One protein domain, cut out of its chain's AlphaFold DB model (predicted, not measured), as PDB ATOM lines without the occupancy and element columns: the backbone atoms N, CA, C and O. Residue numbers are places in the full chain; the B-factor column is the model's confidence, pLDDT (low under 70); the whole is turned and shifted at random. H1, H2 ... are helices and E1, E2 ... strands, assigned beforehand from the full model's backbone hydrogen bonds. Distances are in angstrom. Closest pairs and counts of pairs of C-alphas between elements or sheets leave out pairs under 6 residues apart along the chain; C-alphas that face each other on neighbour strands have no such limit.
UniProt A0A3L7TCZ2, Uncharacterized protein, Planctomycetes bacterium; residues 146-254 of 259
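What this domain is: This is residues 146 to 254 of the 259 residues of an uncharacterized protein of Planctomycetes bacterium (UniProt A0A3L7TCZ2). A single helix, H1, sits in the middle between two sheets, the three-stranded sheet E1 E5 E3 and the four-stranded sheet E6 E7 E8 E9, and covers one face of each. The small strand pair E2 E4 lies at the far end of the long axis from the four-stranded sheet, which is a meander, each strand the antiparallel neighbour of the one before. The printed part has 109 residues, in the order E1 E2 E3 E4 E5 H1 E6 E7 E8 E9; the three sheets are antiparallel, and the class is mostly strand. The whole is compact and rounded, with a radius of gyration of the C-alphas of 13.6 A and spans of 37 by 29 by 27 A.

How they stand to each other: E1, residues 154 to 160, is an edge strand beside the inner strand E5, residues 198 to 204, with N 157 and O 201 2.7 A apart. The other edge strand, E3, residues 177 to 180, is antiparallel to E5, with N 179 and O 200 at 2.8 A. Residues 179 to 180 also pair with residues 183 to 184. E2, residues 165 to 167, is antiparallel to E4, residues 191 to 193, with N 165 and O 193 at 2.9 A. H1, residues 205 to 214, is on the sheet E1 E5 E3 at a height over the sheet of 8.7 A; it lies over E1 and E5 and runs along the strands, at 15 degrees to E5 on the local plane, its line rising 38 degrees, only just short of standing up from the sheet. The closest C-alphas of E1 and H1, Ala 155 and Ile 205, are 5.0 A apart. In H1 every O i to N i+4 pair is within hydrogen-bond range. H1 is also on the twisted sheet of E6, residues 219 to 224, E7, residues 227 to 234, E8, residues 239 to 244, and E9, residues 247 to 253; with each of its two sheets it makes two layers, a helix on one face of a sheet. There its height over the sheet is 8.4 A, and it lies over E7, slantwise to the strands, at 40 degrees to E7 on the local plane. The hairpins E6 and E7, E7 and E8, and E8 and E9 have N 222 and O 229 at 2.9 A, N 232 and O 241 at 2.8 A, and N 242 and O 250 at 2.8 A. The closest C-alphas of E1 and E6, Ala 157 and Leu 220, are 7.3 A apart. E4 and E9 are apart.

Where its parts are: E1 begins at C-alpha 154, (80.858, 141.346, 106.046), and is 20.4 A long; E5 is 19.9 A. H1 begins at C-alpha 205, (83.992, 137.759, 108.596), and is 14.0 A long. E6 is 16.5 A, E7 22.9 A, E8 16.9 A and E9 18.7 A long, ending at C-alpha 253, (90.301, 127.105, 111.572).

The domain as a whole: The two C-alphas farthest apart, Gly 189 and Lys 247, are 38.2 A apart. The printed part has no cut and no long link. The mean pLDDT of the printed part is 72.9; 29 residues are under 70, among them residues 146 to 157 and 222 to 226.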
ATOM      1  N   PHE A 146      78.364 145.087 118.410       45.88
ATOM      2  CA  PHE A 146      78.488 145.093 116.950       45.88
ATOM      3  C   PHE A 146      77.171 145.352 116.214       45.88
ATOM      4  O   PHE A 146      76.088 145.181 116.760       45.88
ATOM      5  N   ASP A 147      77.301 145.776 114.957       37.06
ATOM      6  CA  ASP A 147      76.208 146.024 114.008       37.06
ATOM      7  C   ASP A 147      76.706 145.598 112.615       37.06
ATOM      8  O   ASP A 147      77.827 145.974 112.242       37.06
ATOM      9  N   VAL A 148      75.938 144.771 111.896       44.69
ATOM     10  CA  VAL A 148      76.316 144.121 110.628       44.69
ATOM     11  C   VAL A 148      75.201 144.244 109.579       44.69
ATOM     12  O   VAL A 148      74.032 144.002 109.857       44.69
ATOM     13  N   ASP A 149      75.590 144.554 108.334       37.34
ATOM     14  CA  ASP A 149      74.719 144.562 107.148       37.34
ATOM     15  C   ASP A 149      74.897 143.266 106.320       37.34
ATOM     16  O   ASP A 149      75.987 142.946 105.835       37.34
ATOM     17  N   SER A 150      73.799 142.521 106.162       36.19
ATOM     18  CA  SER A 150      73.700 141.103 105.769       36.19
ATOM     19  C   SER A 150      73.992 140.762 104.307       36.19
ATOM     20  O   SER A 150      74.000 139.595 103.924       36.19
ATOM     21  N   PHE A 151      74.144 141.736 103.411       39.41
ATOM     22  CA  PHE A 151      74.146 141.415 101.975       39.41
ATOM     23  C   PHE A 151      75.501 140.934 101.419       39.41
ATOM     24  O   PHE A 151      75.557 140.564 100.245       39.41
ATOM     25  N   GLN A 152      76.599 140.955 102.194       47.06
ATOM     26  CA  GLN A 152      77.963 140.875 101.626       47.06
ATOM     27  C   GLN A 152      78.988 139.975 102.353       47.06
ATOM     28  O   GLN A 152      80.167 140.091 102.035       47.06
ATOM     29  N   ASN A 153      78.602 139.083 103.279       60.75
ATOM     30  CA  ASN A 153      79.562 138.292 104.087       60.75
ATOM     31  C   ASN A 153      80.546 139.182 104.877       60.75
ATOM     32  O   ASN A 153      81.733 138.876 105.003       60.75
ATOM     33  N   LYS A 154      80.059 140.333 105.357       63.53
ATOM     34  CA  LYS A 154      80.858 141.346 106.046       63.53
ATOM     35  C   LYS A 154      80.531 141.372 107.531       63.53
ATOM     36  O   LYS A 154      79.367 141.313 107.891       63.53
ATOM     37  N   ALA A 155      81.542 141.509 108.375       65.00
ATOM     38  CA  ALA A 155      81.421 141.824 109.789       65.00
ATOM     39  C   ALA A 155      81.861 143.271 110.046       65.00
ATOM     40  O   ALA A 155      82.716 143.810 109.341       65.00
ATOM     41  N   SER A 156      81.298 143.886 111.084       66.31
ATOM     42  CA  SER A 156      81.718 145.185 111.606       66.31
ATOM     43  C   SER A 156      81.927 145.050 113.109       66.31
ATOM     44  O   SER A 156      81.038 144.583 113.815       66.31
ATOM     45  N   ALA A 157      83.130 145.392 113.572       68.94
ATOM     46  CA  ALA A 157      83.682 145.048 114.860       68.94
ATOM     47  C   ALA A 157      83.910 146.292 115.768       68.94
ATOM     48  O   ALA A 157      84.883 146.974 115.476       68.94
ATOM     49  N   VAL A 158      83.143 146.642 116.826       70.00
ATOM     50  CA  VAL A 158      83.296 147.949 117.539       70.00
ATOM     51  C   VAL A 158      83.648 147.849 119.023       70.00
ATOM     52  O   VAL A 158      82.767 147.696 119.866       70.00
ATOM     53  N   PHE A 159      84.918 148.043 119.379       70.69
ATOM     54  CA  PHE A 159      85.406 147.954 120.763       70.69
ATOM     55  C   PHE A 159      85.991 149.260 121.282       70.69
ATOM     56  O   PHE A 159      86.388 150.132 120.516       70.69
ATOM     57  N   ILE A 160      86.090 149.372 122.604       70.69
ATOM     58  CA  ILE A 160      86.832 150.446 123.269       70.69
ATOM     59  C   ILE A 160      88.148 149.859 123.769       70.69
ATOM     60  O   ILE A 160      88.146 148.822 124.430       70.69
ATOM     61  N   THR A 161      89.274 150.497 123.460       69.75
ATOM     62  CA  THR A 161      90.592 150.080 123.958       69.75
ATOM     63  C   THR A 161      90.719 150.359 125.461       69.75
ATOM     64  O   THR A 161      90.627 151.508 125.879       69.75
ATOM     65  N   PRO A 162      90.966 149.357 126.318       57.59
ATOM     66  CA  PRO A 162      91.072 149.553 127.764       57.59
ATOM     67  C   PRO A 162      92.479 149.956 128.201       57.59
ATOM     68  O   PRO A 162      92.698 150.254 129.367       57.59
ATOM     69  N   ASN A 163      93.439 149.947 127.281       57.81
ATOM     70  CA  ASN A 163      94.798 150.411 127.480       57.81
ATOM     71  C   ASN A 163      95.373 150.961 126.168       57.81
ATOM     72  O   ASN A 163      94.854 150.729 125.074       57.81
ATOM     73  N   GLU A 164      96.469 151.702 126.295       67.69
ATOM     74  CA  GLU A 164      97.281 152.109 125.157       67.69
ATOM     75  C   GLU A 164      97.923 150.890 124.488       67.69
ATOM     76  O   GLU A 164      98.490 150.026 125.163       67.69
ATOM     77  N   ARG A 165      97.861 150.814 123.155       65.44
ATOM     78  CA  ARG A 165      98.372 149.654 122.419       65.44
ATOM     79  C   ARG A 165      98.799 149.969 120.997       65.44
ATOM     80  O   ARG A 165      98.352 150.935 120.388       65.44
ATOM     81  N   VAL A 166      99.640 149.098 120.454       72.00
ATOM     82  CA  VAL A 166      99.988 149.093 119.033       72.00
ATOM     83  C   VAL A 166      99.060 148.122 118.314       72.00
ATOM     84  O   VAL A 166      98.888 146.982 118.744       72.00
ATOM     85  N   MET A 167      98.443 148.601 117.243       78.62
ATOM     86  CA  MET A 167      97.643 147.803 116.332       78.62
ATOM     87  C   MET A 167      98.523 147.327 115.168       78.62
ATOM     88  O   MET A 167      99.279 148.145 114.633       78.62
ATOM     89  N   PRO A 168      98.435 146.039 114.791       74.62
ATOM     90  CA  PRO A 168      99.159 145.491 113.651       74.62
ATOM     91  C   PRO A 168      98.780 146.167 112.329       74.62
ATOM     92  O   PRO A 168      97.655 146.627 112.143       74.62
ATOM     93  N   ASP A 169      99.705 146.151 111.374       78.06
ATOM     94  CA  ASP A 169      99.435 146.496 109.977       78.06
ATOM     95  C   ASP A 169      98.229 145.710 109.401       78.06
ATOM     96  O   ASP A 169      98.191 144.476 109.434       78.06
ATOM     97  N   VAL A 170      97.249 146.429 108.838       79.19
ATOM     98  CA  VAL A 170      96.038 145.855 108.222       79.19
ATOM     99  C   VAL A 170      96.152 145.625 106.715       79.19
ATOM    100  O   VAL A 170      95.241 145.066 106.114       79.19
ATOM    101  N   SER A 171      97.247 146.022 106.069       76.50
ATOM    102  CA  SER A 171      97.384 145.964 104.604       76.50
ATOM    103  C   SER A 171      97.330 144.560 104.010       76.50
ATOM    104  O   SER A 171      97.076 144.419 102.814       76.50
ATOM    105  N   ARG A 172      97.546 143.528 104.831       73.75
ATOM    106  CA  ARG A 172      97.442 142.117 104.428       73.75
ATOM    107  C   ARG A 172      96.000 141.631 104.299       73.75
ATOM    108  O   ARG A 172      95.771 140.591 103.700       73.75
ATOM    109  N   TYR A 173      95.043 142.380 104.835       76.31
ATOM    110  CA  TYR A 173      93.627 142.055 104.792       76.31
ATOM    111  C   TYR A 173      92.975 142.861 103.666       76.31
ATOM    112  O   TYR A 173      92.983 144.096 103.667       76.31
ATOM    113  N   LYS A 174      92.467 142.162 102.649       80.19
ATOM    114  CA  LYS A 174      92.020 142.754 101.380       80.19
ATOM    115  C   LYS A 174      90.736 143.560 101.561       80.19
ATOM    116  O   LYS A 174      90.579 144.619 100.948       80.19
ATOM    117  N   SER A 175      89.833 143.068 102.400       78.56
ATOM    118  CA  SER A 175      88.522 143.660 102.665       78.56
ATOM    119  C   SER A 175      88.474 144.474 103.961       78.56
ATOM    120  O   SER A 175      87.618 145.352 104.083       78.56
ATOM    121  N   LEU A 176      89.393 144.218 104.900       80.44
ATOM    122  CA  LEU A 176      89.414 144.872 106.203       80.44
ATOM    123  C   LEU A 176      89.702 146.374 106.088       80.44
ATOM    124  O   LEU A 176      90.639 146.858 105.446       80.44
ATOM    125  N   SER A 177      88.884 147.127 106.796       83.94
ATOM    126  CA  SER A 177      89.018 148.546 107.046       83.94
ATOM    127  C   SER A 177      88.894 148.789 108.540       83.94
ATOM    128  O   SER A 177      88.326 147.986 109.276       83.94
ATOM    129  N   MET A 178      89.470 149.889 109.004       84.50
ATOM    130  CA  MET A 178      89.467 150.222 110.417       84.50
ATOM    131  C   MET A 178      89.281 151.714 110.601       84.50
ATOM    132  O   MET A 178      89.847 152.528 109.865       84.50
ATOM    133  N   SER A 179      88.515 152.074 111.619       85.19
ATOM    134  CA  SER A 179      88.397 153.440 112.093       85.19
ATOM    135  C   SER A 179      88.625 153.521 113.596       85.19
ATOM    136  O   SER A 179      88.313 152.596 114.339       85.19
ATOM    137  N   ILE A 180      89.213 154.631 114.028       85.06
ATOM    138  CA  ILE A 180      89.508 154.957 115.421       85.06
ATOM    139  C   ILE A 180      88.852 156.301 115.687       85.06
ATOM    140  O   ILE A 180      89.118 157.266 114.965       85.06
ATOM    141  N   ASP A 181      87.965 156.370 116.674       84.62
ATOM    142  CA  ASP A 181      87.209 157.578 117.010       84.62
ATOM    143  C   ASP A 181      86.535 158.195 115.762       84.62
ATOM    144  O   ASP A 181      86.578 159.404 115.522       84.62
ATOM    145  N   ASN A 182      85.948 157.324 114.925       79.94
ATOM    146  CA  ASN A 182      85.313 157.631 113.634       79.94
ATOM    147  C   ASN A 182      86.240 158.233 112.560       79.94
ATOM    148  O   ASN A 182      85.773 158.859 111.606       79.94
ATOM    149  N   ARG A 183      87.559 158.050 112.677       83.88
ATOM    150  CA  ARG A 183      88.542 158.438 111.655       83.88
ATOM    151  C   ARG A 183      89.200 157.206 111.067       83.88
ATOM    152  O   ARG A 183      89.587 156.315 111.813       83.88
ATOM    153  N   CYS A 184      89.360 157.160 109.748       83.44
ATOM    154  CA  CYS A 184      90.031 156.037 109.099       83.44
ATOM    155  C   CYS A 184      91.455 155.876 109.642       83.44
ATOM    156  O   CYS A 184      92.231 156.837 109.670       83.44
ATOM    157  N   ALA A 185      91.783 154.660 110.065       83.31
ATOM    158  CA  ALA A 185      93.128 154.307 110.475       83.31
ATOM    159  C   ALA A 185      94.045 154.169 109.242       83.31
ATOM    160  O   ALA A 185      93.564 153.890 108.135       83.31
ATOM    161  N   PRO A 186      95.365 154.358 109.402       77.88
ATOM    162  CA  PRO A 186      96.328 154.042 108.354       77.88
ATOM    163  C   PRO A 186      96.205 152.578 107.916       77.88
ATOM    164  O   PRO A 186      96.069 151.688 108.750       77.88
ATOM    165  N   LYS A 187      96.281 152.328 106.603       73.69
ATOM    166  CA  LYS A 187      96.276 150.960 106.063       73.69
ATOM    167  C   LYS A 187      97.622 150.248 106.168       73.69
ATOM    168  O   LYS A 187      97.636 149.035 106.067       73.69
ATOM    169  N   HIS A 188      98.719 150.991 106.303       77.56
ATOM    170  CA  HIS A 188     100.079 150.458 106.277       77.56
ATOM    171  C   HIS A 188     100.839 150.831 107.540       77.56
ATOM    172  O   HIS A 188     100.772 151.982 107.985       77.56
ATOM    173  N   GLY A 189     101.642 149.882 108.014       69.62
ATOM    174  CA  GLY A 189     102.464 150.010 109.204       69.62
ATOM    175  C   GLY A 189     101.671 149.860 110.495       69.62
ATOM    176  O   GLY A 189     100.503 150.236 110.589       69.62
ATOM    177  N   ASP A 190     102.352 149.336 111.508       75.88
ATOM    178  CA  ASP A 190     101.822 149.284 112.862       75.88
ATOM    179  C   ASP A 190     101.590 150.714 113.376       75.88
ATOM    180  O   ASP A 190     102.410 151.614 113.156       75.88
ATOM    181  N   PHE A 191     100.488 150.942 114.088       76.19
ATOM    182  CA  PHE A 191     100.156 152.273 114.592       76.19
ATOM    183  C   PHE A 191      99.598 152.218 116.011       76.19
ATOM    184  O   PHE A 191      99.036 151.226 116.468       76.19
ATOM    185  N   PHE A 192      99.789 153.310 116.741       78.50
ATOM    186  CA  PHE A 192      99.434 153.399 118.149       78.50
ATOM    187  C   PHE A 192      97.993 153.878 118.341       78.50
ATOM    188  O   PHE A 192      97.572 154.860 117.726       78.50
ATOM    189  N   VAL A 193      97.268 153.220 119.240       79.12
ATOM    190  CA  VAL A 193      95.910 153.566 119.666       79.12
ATOM    191  C   VAL A 193      95.923 153.842 121.160       79.12
ATOM    192  O   VAL A 193      96.491 153.082 121.945       79.12
ATOM    193  N   LYS A 194      95.306 154.958 121.548       78.31
ATOM    194  CA  LYS A 194      95.233 155.379 122.945       78.31
ATOM    195  C   LYS A 194      94.213 154.552 123.713       78.31
ATOM    196  O   LYS A 194      93.282 154.012 123.124       78.31
ATOM    197  N   GLU A 195      94.369 154.499 125.028       77.25
ATOM    198  CA  GLU A 195      93.316 154.041 125.932       77.25
ATOM    199  C   GLU A 195      92.046 154.895 125.770       77.25
ATOM    200  O   GLU A 195      92.117 156.115 125.602       77.25
ATOM    201  N   GLY A 196      90.886 154.244 125.820       71.44
ATOM    202  CA  GLY A 196      89.560 154.844 125.704       71.44
ATOM    203  C   GLY A 196      89.104 155.144 124.276       71.44
ATOM    204  O   GLY A 196      87.981 155.613 124.105       71.44
ATOM    205  N   SER A 197      89.931 154.884 123.260       81.94
ATOM    206  CA  SER A 197      89.543 155.076 121.859       81.94
ATOM    207  C   SER A 197      88.545 154.010 121.408       81.94
ATOM    208  O   SER A 197      88.700 152.822 121.703       81.94
ATOM    209  N   THR A 198      87.552 154.426 120.625       82.06
ATOM    210  CA  THR A 198      86.609 153.511 119.978       82.06
ATOM    211  C   THR A 198      87.198 153.037 118.660       82.06
ATOM    212  O   THR A 198      87.400 153.834 117.743       82.06
ATOM    213  N   VAL A 199      87.445 151.740 118.541       80.50
ATOM    214  CA  VAL A 199      87.950 151.096 117.333       80.50
ATOM    215  C   VAL A 199      86.818 150.341 116.665       80.50
ATOM    216  O   VAL A 199      86.147 149.536 117.300       80.50
ATOM    217  N   ARG A 200      86.633 150.582 115.371       80.69
ATOM    218  CA  ARG A 200      85.712 149.848 114.509       80.69
ATOM    219  C   ARG A 200      86.498 149.151 113.405       80.69
ATOM    220  O   ARG A 200      87.205 149.835 112.672       80.69
ATOM    221  N   LEU A 201      86.371 147.837 113.274       81.12
ATOM    222  CA  LEU A 201      86.873 147.046 112.143       81.12
ATOM    223  C   LEU A 201      85.711 146.761 111.196       81.12
ATOM    224  O   LEU A 201      84.620 146.528 111.676       81.12
ATOM    225  N   GLU A 202      85.887 146.746 109.885       79.06
ATOM    226  CA  GLU A 202      84.828 146.325 108.955       79.06
ATOM    227  C   GLU A 202      85.454 145.579 107.784       79.06
ATOM    228  O   GLU A 202      86.422 146.071 107.209       79.06
ATOM    229  N   GLY A 203      84.927 144.420 107.406       75.31
ATOM    230  CA  GLY A 203      85.500 143.583 106.348       75.31
ATOM    231  C   GLY A 203      84.791 142.240 106.261       75.31
ATOM    232  O   GLY A 203      83.745 142.072 106.868       75.31
ATOM    233  N   GLU A 204      85.335 141.284 105.519       76.62
ATOM    234  CA  GLU A 204      84.865 139.898 105.517       76.62
ATOM    235  C   GLU A 204      84.997 139.271 106.910       76.62
ATOM    236  O   GLU A 204      85.927 139.586 107.655       76.62
ATOM    237  N   ILE A 205      84.066 138.377 107.259       71.69
ATOM    238  CA  ILE A 205      83.992 137.759 108.596       71.69
ATOM    239  C   ILE A 205      85.328 137.121 108.996       71.69
ATOM    240  O   ILE A 205      85.793 137.348 110.109       71.69
ATOM    241  N   ASP A 206      85.968 136.383 108.087       72.06
ATOM    242  CA  ASP A 206      87.240 135.706 108.365       72.06
ATOM    243  C   ASP A 206      88.387 136.688 108.606       72.06
ATOM    244  O   ASP A 206      89.180 136.496 109.524       72.06
ATOM    245  N   GLU A 207      88.451 137.779 107.840       76.69
ATOM    246  CA  GLU A 207      89.473 138.812 108.019       76.69
ATOM    247  C   GLU A 207      89.273 139.582 109.326       76.69
ATOM    248  O   GLU A 207      90.235 139.831 110.059       76.69
ATOM    249  N   VAL A 208      88.022 139.925 109.645       75.31
ATOM    250  CA  VAL A 208      87.662 140.589 110.899       75.31
ATOM    251  C   VAL A 208      87.968 139.680 112.084       75.31
ATOM    252  O   VAL A 208      88.599 140.141 113.029       75.31
ATOM    253  N   ALA A 209      87.586 138.403 112.030       71.56
ATOM    254  CA  ALA A 209      87.842 137.438 113.093       71.56
ATOM    255  C   ALA A 209      89.340 137.164 113.273       71.56
ATOM    256  O   ALA A 209      89.842 137.235 114.393       71.56
ATOM    257  N   HIS A 210      90.085 136.958 112.185       74.56
ATOM    258  CA  HIS A 210      91.535 136.776 112.248       74.56
ATOM    259  C   HIS A 210      92.238 137.999 112.856       74.56
ATOM    260  O   HIS A 210      93.076 137.877 113.757       74.56
ATOM    261  N   TYR A 211      91.896 139.207 112.396       76.56
ATOM    262  CA  TYR A 211      92.499 140.427 112.924       76.56
ATOM    263  C   TYR A 211      92.089 140.677 114.379       76.56
ATOM    264  O   TYR A 211      92.934 141.028 115.198       76.56
ATOM    265  N   ALA A 212      90.824 140.427 114.726       73.44
ATOM    266  CA  ALA A 212      90.306 140.489 116.088       73.44
ATOM    267  C   ALA A 212      91.113 139.585 117.038       73.44
ATOM    268  O   ALA A 212      91.594 140.054 118.069       73.44
ATOM    269  N   MET A 213      91.367 138.334 116.650       71.12
ATOM    270  CA  MET A 213      92.224 137.410 117.404       71.12
ATOM    271  C   MET A 213      93.645 137.944 117.566       71.12
ATOM    272  O   MET A 213      94.215 137.892 118.655       71.12
ATOM    273  N   THR A 214      94.192 138.510 116.493       70.19
ATOM    274  CA  THR A 214      95.534 139.103 116.468       70.19
ATOM    275  C   THR A 214      95.678 140.249 117.473       70.19
ATOM    276  O   THR A 214      96.738 140.442 118.068       70.19
ATOM    277  N   ILE A 215      94.594 140.988 117.716       70.44
ATOM    278  CA  ILE A 215      94.541 142.054 118.719       70.44
ATOM    279  C   ILE A 215      93.957 141.589 120.067       70.44
ATOM    280  O   ILE A 215      93.777 142.416 120.963       70.44
ATOM    281  N   GLY A 216      93.720 140.293 120.269       64.19
ATOM    282  CA  GLY A 216      93.295 139.723 121.551       64.19
ATOM    283  C   GLY A 216      91.804 139.864 121.871       64.19
ATOM    284  O   GLY A 216      91.449 139.883 123.045       64.19
ATOM    285  N   LEU A 217      90.946 139.987 120.855       69.81
ATOM    286  CA  LEU A 217      89.495 139.833 120.989       69.81
ATOM    287  C   LEU A 217      89.122 138.347 120.981       69.81
ATOM    288  O   LEU A 217      89.462 137.628 120.042       69.81
ATOM    289  N   GLU A 218      88.403 137.907 122.013       70.88
ATOM    290  CA  GLU A 218      88.004 136.500 122.187       70.88
ATOM    291  C   GLU A 218      86.558 136.222 121.752       70.88
ATOM    292  O   GLU A 218      86.212 135.074 121.479       70.88
ATOM    293  N   GLN A 219      85.722 137.259 121.653       75.12
ATOM    294  CA  GLN A 219      84.300 137.137 121.334       75.12
ATOM    295  C   GLN A 219      83.845 138.260 120.396       75.12
ATOM    296  O   GLN A 219      84.138 139.436 120.631       75.12
ATOM    297  N   LEU A 220      83.122 137.885 119.338       73.38
ATOM    298  CA  LEU A 220      82.450 138.781 118.395       73.38
ATOM    299  C   LEU A 220      80.944 138.470 118.377       73.38
ATOM    300  O   LEU A 220      80.581 137.305 118.435       73.38
ATOM    301  N   GLU A 221      80.054 139.457 118.284       70.50
ATOM    302  CA  GLU A 221      78.599 139.251 118.412       70.50
ATOM    303  C   GLU A 221      77.766 140.220 117.578       70.50
ATOM    304  O   GLU A 221      77.751 141.398 117.883       70.50
ATOM    305  N   PHE A 222      76.993 139.784 116.593       65.75
ATOM    306  CA  PHE A 222      76.248 140.719 115.743       65.75
ATOM    307  C   PHE A 222      74.858 140.216 115.386       65.75
ATOM    308  O   PHE A 222      74.639 139.015 115.262       65.75
ATOM    309  N   ASP A 223      73.934 141.145 115.157       61.38
ATOM    310  CA  ASP A 223      72.598 140.825 114.664       61.38
ATOM    311  C   ASP A 223      72.535 140.952 113.136       61.38
ATOM    312  O   ASP A 223      72.995 141.933 112.555       61.38
ATOM    313  N   GLU A 224      71.932 139.970 112.470       59.75
ATOM    314  CA  GLU A 224      71.779 139.933 111.018       59.75
ATOM    315  C   GLU A 224      70.410 139.354 110.646       59.75
ATOM    316  O   GLU A 224      70.103 138.203 110.941       59.75
ATOM    317  N   GLY A 225      69.549 140.133 109.985       61.44
ATOM    318  CA  GLY A 225      68.246 139.619 109.534       61.44
ATOM    319  C   GLY A 225      67.358 139.071 110.666       61.44
ATOM    320  O   GLY A 225      66.535 138.189 110.423       61.44
ATOM    321  N   GLY A 226      67.531 139.577 111.893       66.88
ATOM    322  CA  GLY A 226      66.833 139.102 113.095       66.88
ATOM    323  C   GLY A 226      67.448 137.862 113.753       66.88
ATOM    324  O   GLY A 226      66.814 137.291 114.633       66.88
ATOM    325  N   ILE A 227      68.637 137.445 113.318       70.88
ATOM    326  CA  ILE A 227      69.434 136.364 113.900       70.88
ATOM    327  C   ILE A 227      70.570 136.978 114.710       70.88
ATOM    328  O   ILE A 227      71.267 137.848 114.194       70.88
ATOM    329  N   HIS A 228      70.802 136.472 115.916       72.31
ATOM    330  CA  HIS A 228      71.947 136.864 116.728       72.31
ATOM    331  C   HIS A 228      73.113 135.896 116.522       72.31
ATOM    332  O   HIS A 228      73.027 134.713 116.854       72.31
ATOM    333  N   TRP A 229      74.224 136.379 115.987       73.50
ATOM    334  CA  TRP A 229      75.438 135.602 115.787       73.50
ATOM    335  C   TRP A 229      76.430 135.861 116.911       73.50
ATOM    336  O   TRP A 229      76.653 137.004 117.290       73.50
ATOM    337  N   THR A 230      77.088 134.814 117.399       78.06
ATOM    338  CA  THR A 230      78.208 134.927 118.343       78.06
ATOM    339  C   THR A 230      79.377 134.114 117.811       78.06
ATOM    340  O   THR A 230      79.204 132.968 117.422       78.06
ATOM    341  N   ILE A 231      80.577 134.675 117.778       79.00
ATOM    342  CA  ILE A 231      81.803 134.009 117.351       79.00
ATOM    343  C   ILE A 231      82.756 134.022 118.536       79.00
ATOM    344  O   ILE A 231      83.168 135.087 118.984       79.00
ATOM    345  N   LEU A 232      83.118 132.843 119.025       81.62
ATOM    346  CA  LEU A 232      84.195 132.675 119.991       81.62
ATOM    347  C   LEU A 232      85.476 132.343 119.244       81.62
ATOM    348  O   LEU A 232      85.453 131.540 118.310       81.62
ATOM    349  N   ALA A 233      86.590 132.930 119.665       76.06
ATOM    350  CA  ALA A 233      87.871 132.782 119.001       76.06
ATOM    351  C   ALA A 233      88.934 132.166 119.915       76.06
ATOM    352  O   ALA A 233      89.151 132.603 121.043       76.06
ATOM    353  N   ASN A 234      89.638 131.158 119.399       73.56
ATOM    354  CA  ASN A 234      90.732 130.482 120.078       73.56
ATOM    355  C   ASN A 234      92.051 130.785 119.372       73.56
ATOM    356  O   ASN A 234      92.427 130.147 118.386       73.56
ATOM    357  N   ALA A 235      92.760 131.769 119.922       64.94
ATOM    358  CA  ALA A 235      94.061 132.214 119.439       64.94
ATOM    359  C   ALA A 235      95.141 131.121 119.515       64.94
ATOM    360  O   ALA A 235      96.040 131.102 118.685       64.94
ATOM    361  N   ASN A 236      95.049 130.174 120.454       67.25
ATOM    362  CA  ASN A 236      96.075 129.134 120.617       67.25
ATOM    363  C   ASN A 236      96.084 128.139 119.444       67.25
ATOM    364  O   ASN A 236      97.101 127.498 119.189       67.25
ATOM    365  N   PHE A 237      94.955 128.018 118.741       67.69
ATOM    366  CA  PHE A 237      94.762 127.090 117.627       67.69
ATOM    367  C   PHE A 237      94.357 127.798 116.325       67.69
ATOM    368  O   PHE A 237      93.918 127.117 115.406       67.69
ATOM    369  N   SER A 238      94.429 129.136 116.275       72.12
ATOM    370  CA  SER A 238      93.834 130.006 115.242       72.12
ATOM    371  C   SER A 238      92.525 129.445 114.683       72.12
ATOM    372  O   SER A 238      92.434 129.031 113.533       72.12
ATOM    373  N   SER A 239      91.503 129.350 115.527       75.06
ATOM    374  CA  SER A 239      90.201 128.788 115.150       75.06
ATOM    375  C   SER A 239      89.057 129.552 115.796       75.06
ATOM    376  O   SER A 239      89.263 130.278 116.768       75.06
ATOM    377  N   ILE A 240      87.853 129.365 115.264       77.81
ATOM    378  CA  ILE A 240      86.620 129.928 115.807       77.81
ATOM    379  C   ILE A 240      85.533 128.877 115.971       77.81
ATOM    380  O   ILE A 240      85.503 127.857 115.277       77.81
ATOM    381  N   VAL A 241      84.596 129.199 116.857       84.19
ATOM    382  CA  VAL A 241      83.277 128.582 116.939       84.19
ATOM    383  C   VAL A 241      82.235 129.664 116.707       84.19
ATOM    384  O   VAL A 241      82.262 130.704 117.359       84.19
ATOM    385  N   ILE A 242      81.317 129.410 115.782       82.56
ATOM    386  CA  ILE A 242      80.216 130.297 115.428       82.56
ATOM    387  C   ILE A 242      78.926 129.730 116.015       82.56
ATOM    388  O   ILE A 242      78.616 128.545 115.870       82.56
ATOM    389  N   PHE A 243      78.151 130.607 116.633       83.88
ATOM    390  CA  PHE A 243      76.828 130.362 117.168       83.88
ATOM    391  C   PHE A 243      75.814 131.222 116.433       83.88
ATOM    392  O   PHE A 243      76.080 132.372 116.089       83.88
ATOM    393  N   LYS A 244      74.633 130.647 116.249       83.81
ATOM    394  CA  LYS A 244      73.446 131.272 115.691       83.81
ATOM    395  C   LYS A 244      72.321 131.165 116.715       83.81
ATOM    396  O   LYS A 244      71.935 130.054 117.074       83.81
ATOM    397  N   ASP A 245      71.813 132.295 117.188       83.25
ATOM    398  CA  ASP A 245      70.815 132.395 118.256       83.25
ATOM    399  C   ASP A 245      71.217 131.547 119.480       83.25
ATOM    400  O   ASP A 245      70.473 130.676 119.933       83.25
ATOM    401  N   ALA A 246      72.460 131.743 119.939       85.94
ATOM    402  CA  ALA A 246      73.123 131.006 121.023       85.94
ATOM    403  C   ALA A 246      73.321 129.487 120.804       85.94
ATOM    404  O   ALA A 246      73.816 128.788 121.690       85.94
ATOM    405  N   LYS A 247      73.004 128.953 119.618       87.06
ATOM    406  CA  LYS A 247      73.217 127.539 119.270       87.06
ATOM    407  C   LYS A 247      74.419 127.364 118.369       87.06
ATOM    408  O   LYS A 247      74.585 128.125 117.420       87.06
ATOM    409  N   PHE A 248      75.214 126.326 118.615       88.19
ATOM    410  CA  PHE A 248      76.320 125.957 117.737       88.19
ATOM    411  C   PHE A 248      75.877 125.881 116.268       88.19
ATOM    412  O   PHE A 248      74.925 125.173 115.926       88.19
ATOM    413  N   TYR A 249      76.588 126.614 115.417       85.62
ATOM    414  CA  TYR A 249      76.396 126.623 113.975       85.62
ATOM    415  C   TYR A 249      77.545 125.891 113.285       85.62
ATOM    416  O   TYR A 249      77.311 124.893 112.603       85.62
ATOM    417  N   GLU A 250      78.783 126.337 113.510       85.88
ATOM    418  CA  GLU A 250      79.973 125.682 112.969       85.88
ATOM    419  C   GLU A 250      81.237 125.974 113.787       85.88
ATOM    420  O   GLU A 250      81.275 126.870 114.627       85.88
ATOM    421  N   SER A 251      82.297 125.219 113.508       84.00
ATOM    422  CA  SER A 251      83.652 125.476 113.996       84.00
ATOM    423  C   SER A 251      84.626 125.303 112.843       84.00
ATOM    424  O   SER A 251      84.502 124.328 112.096       84.00
ATOM    425  N   ARG A 252      85.618 126.184 112.725       79.31
ATOM    426  CA  ARG A 252      86.655 126.087 111.692       79.31
ATOM    427  C   ARG A 252      87.963 126.729 112.134       79.31
ATOM    428  O   ARG A 252      87.978 127.563 113.037       79.31
ATOM    429  N   PHE A 253      89.058 126.343 111.490       75.75
ATOM    430  CA  PHE A 253      90.301 127.105 111.572       75.75
ATOM    431  C   PHE A 253      90.148 128.435 110.829       75.75
ATOM    432  O   PHE A 253      89.389 128.531 109.864       75.75
ATOM    433  N   ILE A 254      90.869 129.451 111.287       68.38
ATOM    434  CA  ILE A 254      91.021 130.730 110.607       68.38
ATOM    435  C   ILE A 254      92.475 130.862 110.198       68.38
ATOM    436  O   ILE A 254      93.384 130.743 111.019       68.38
TER     437      ILE A 254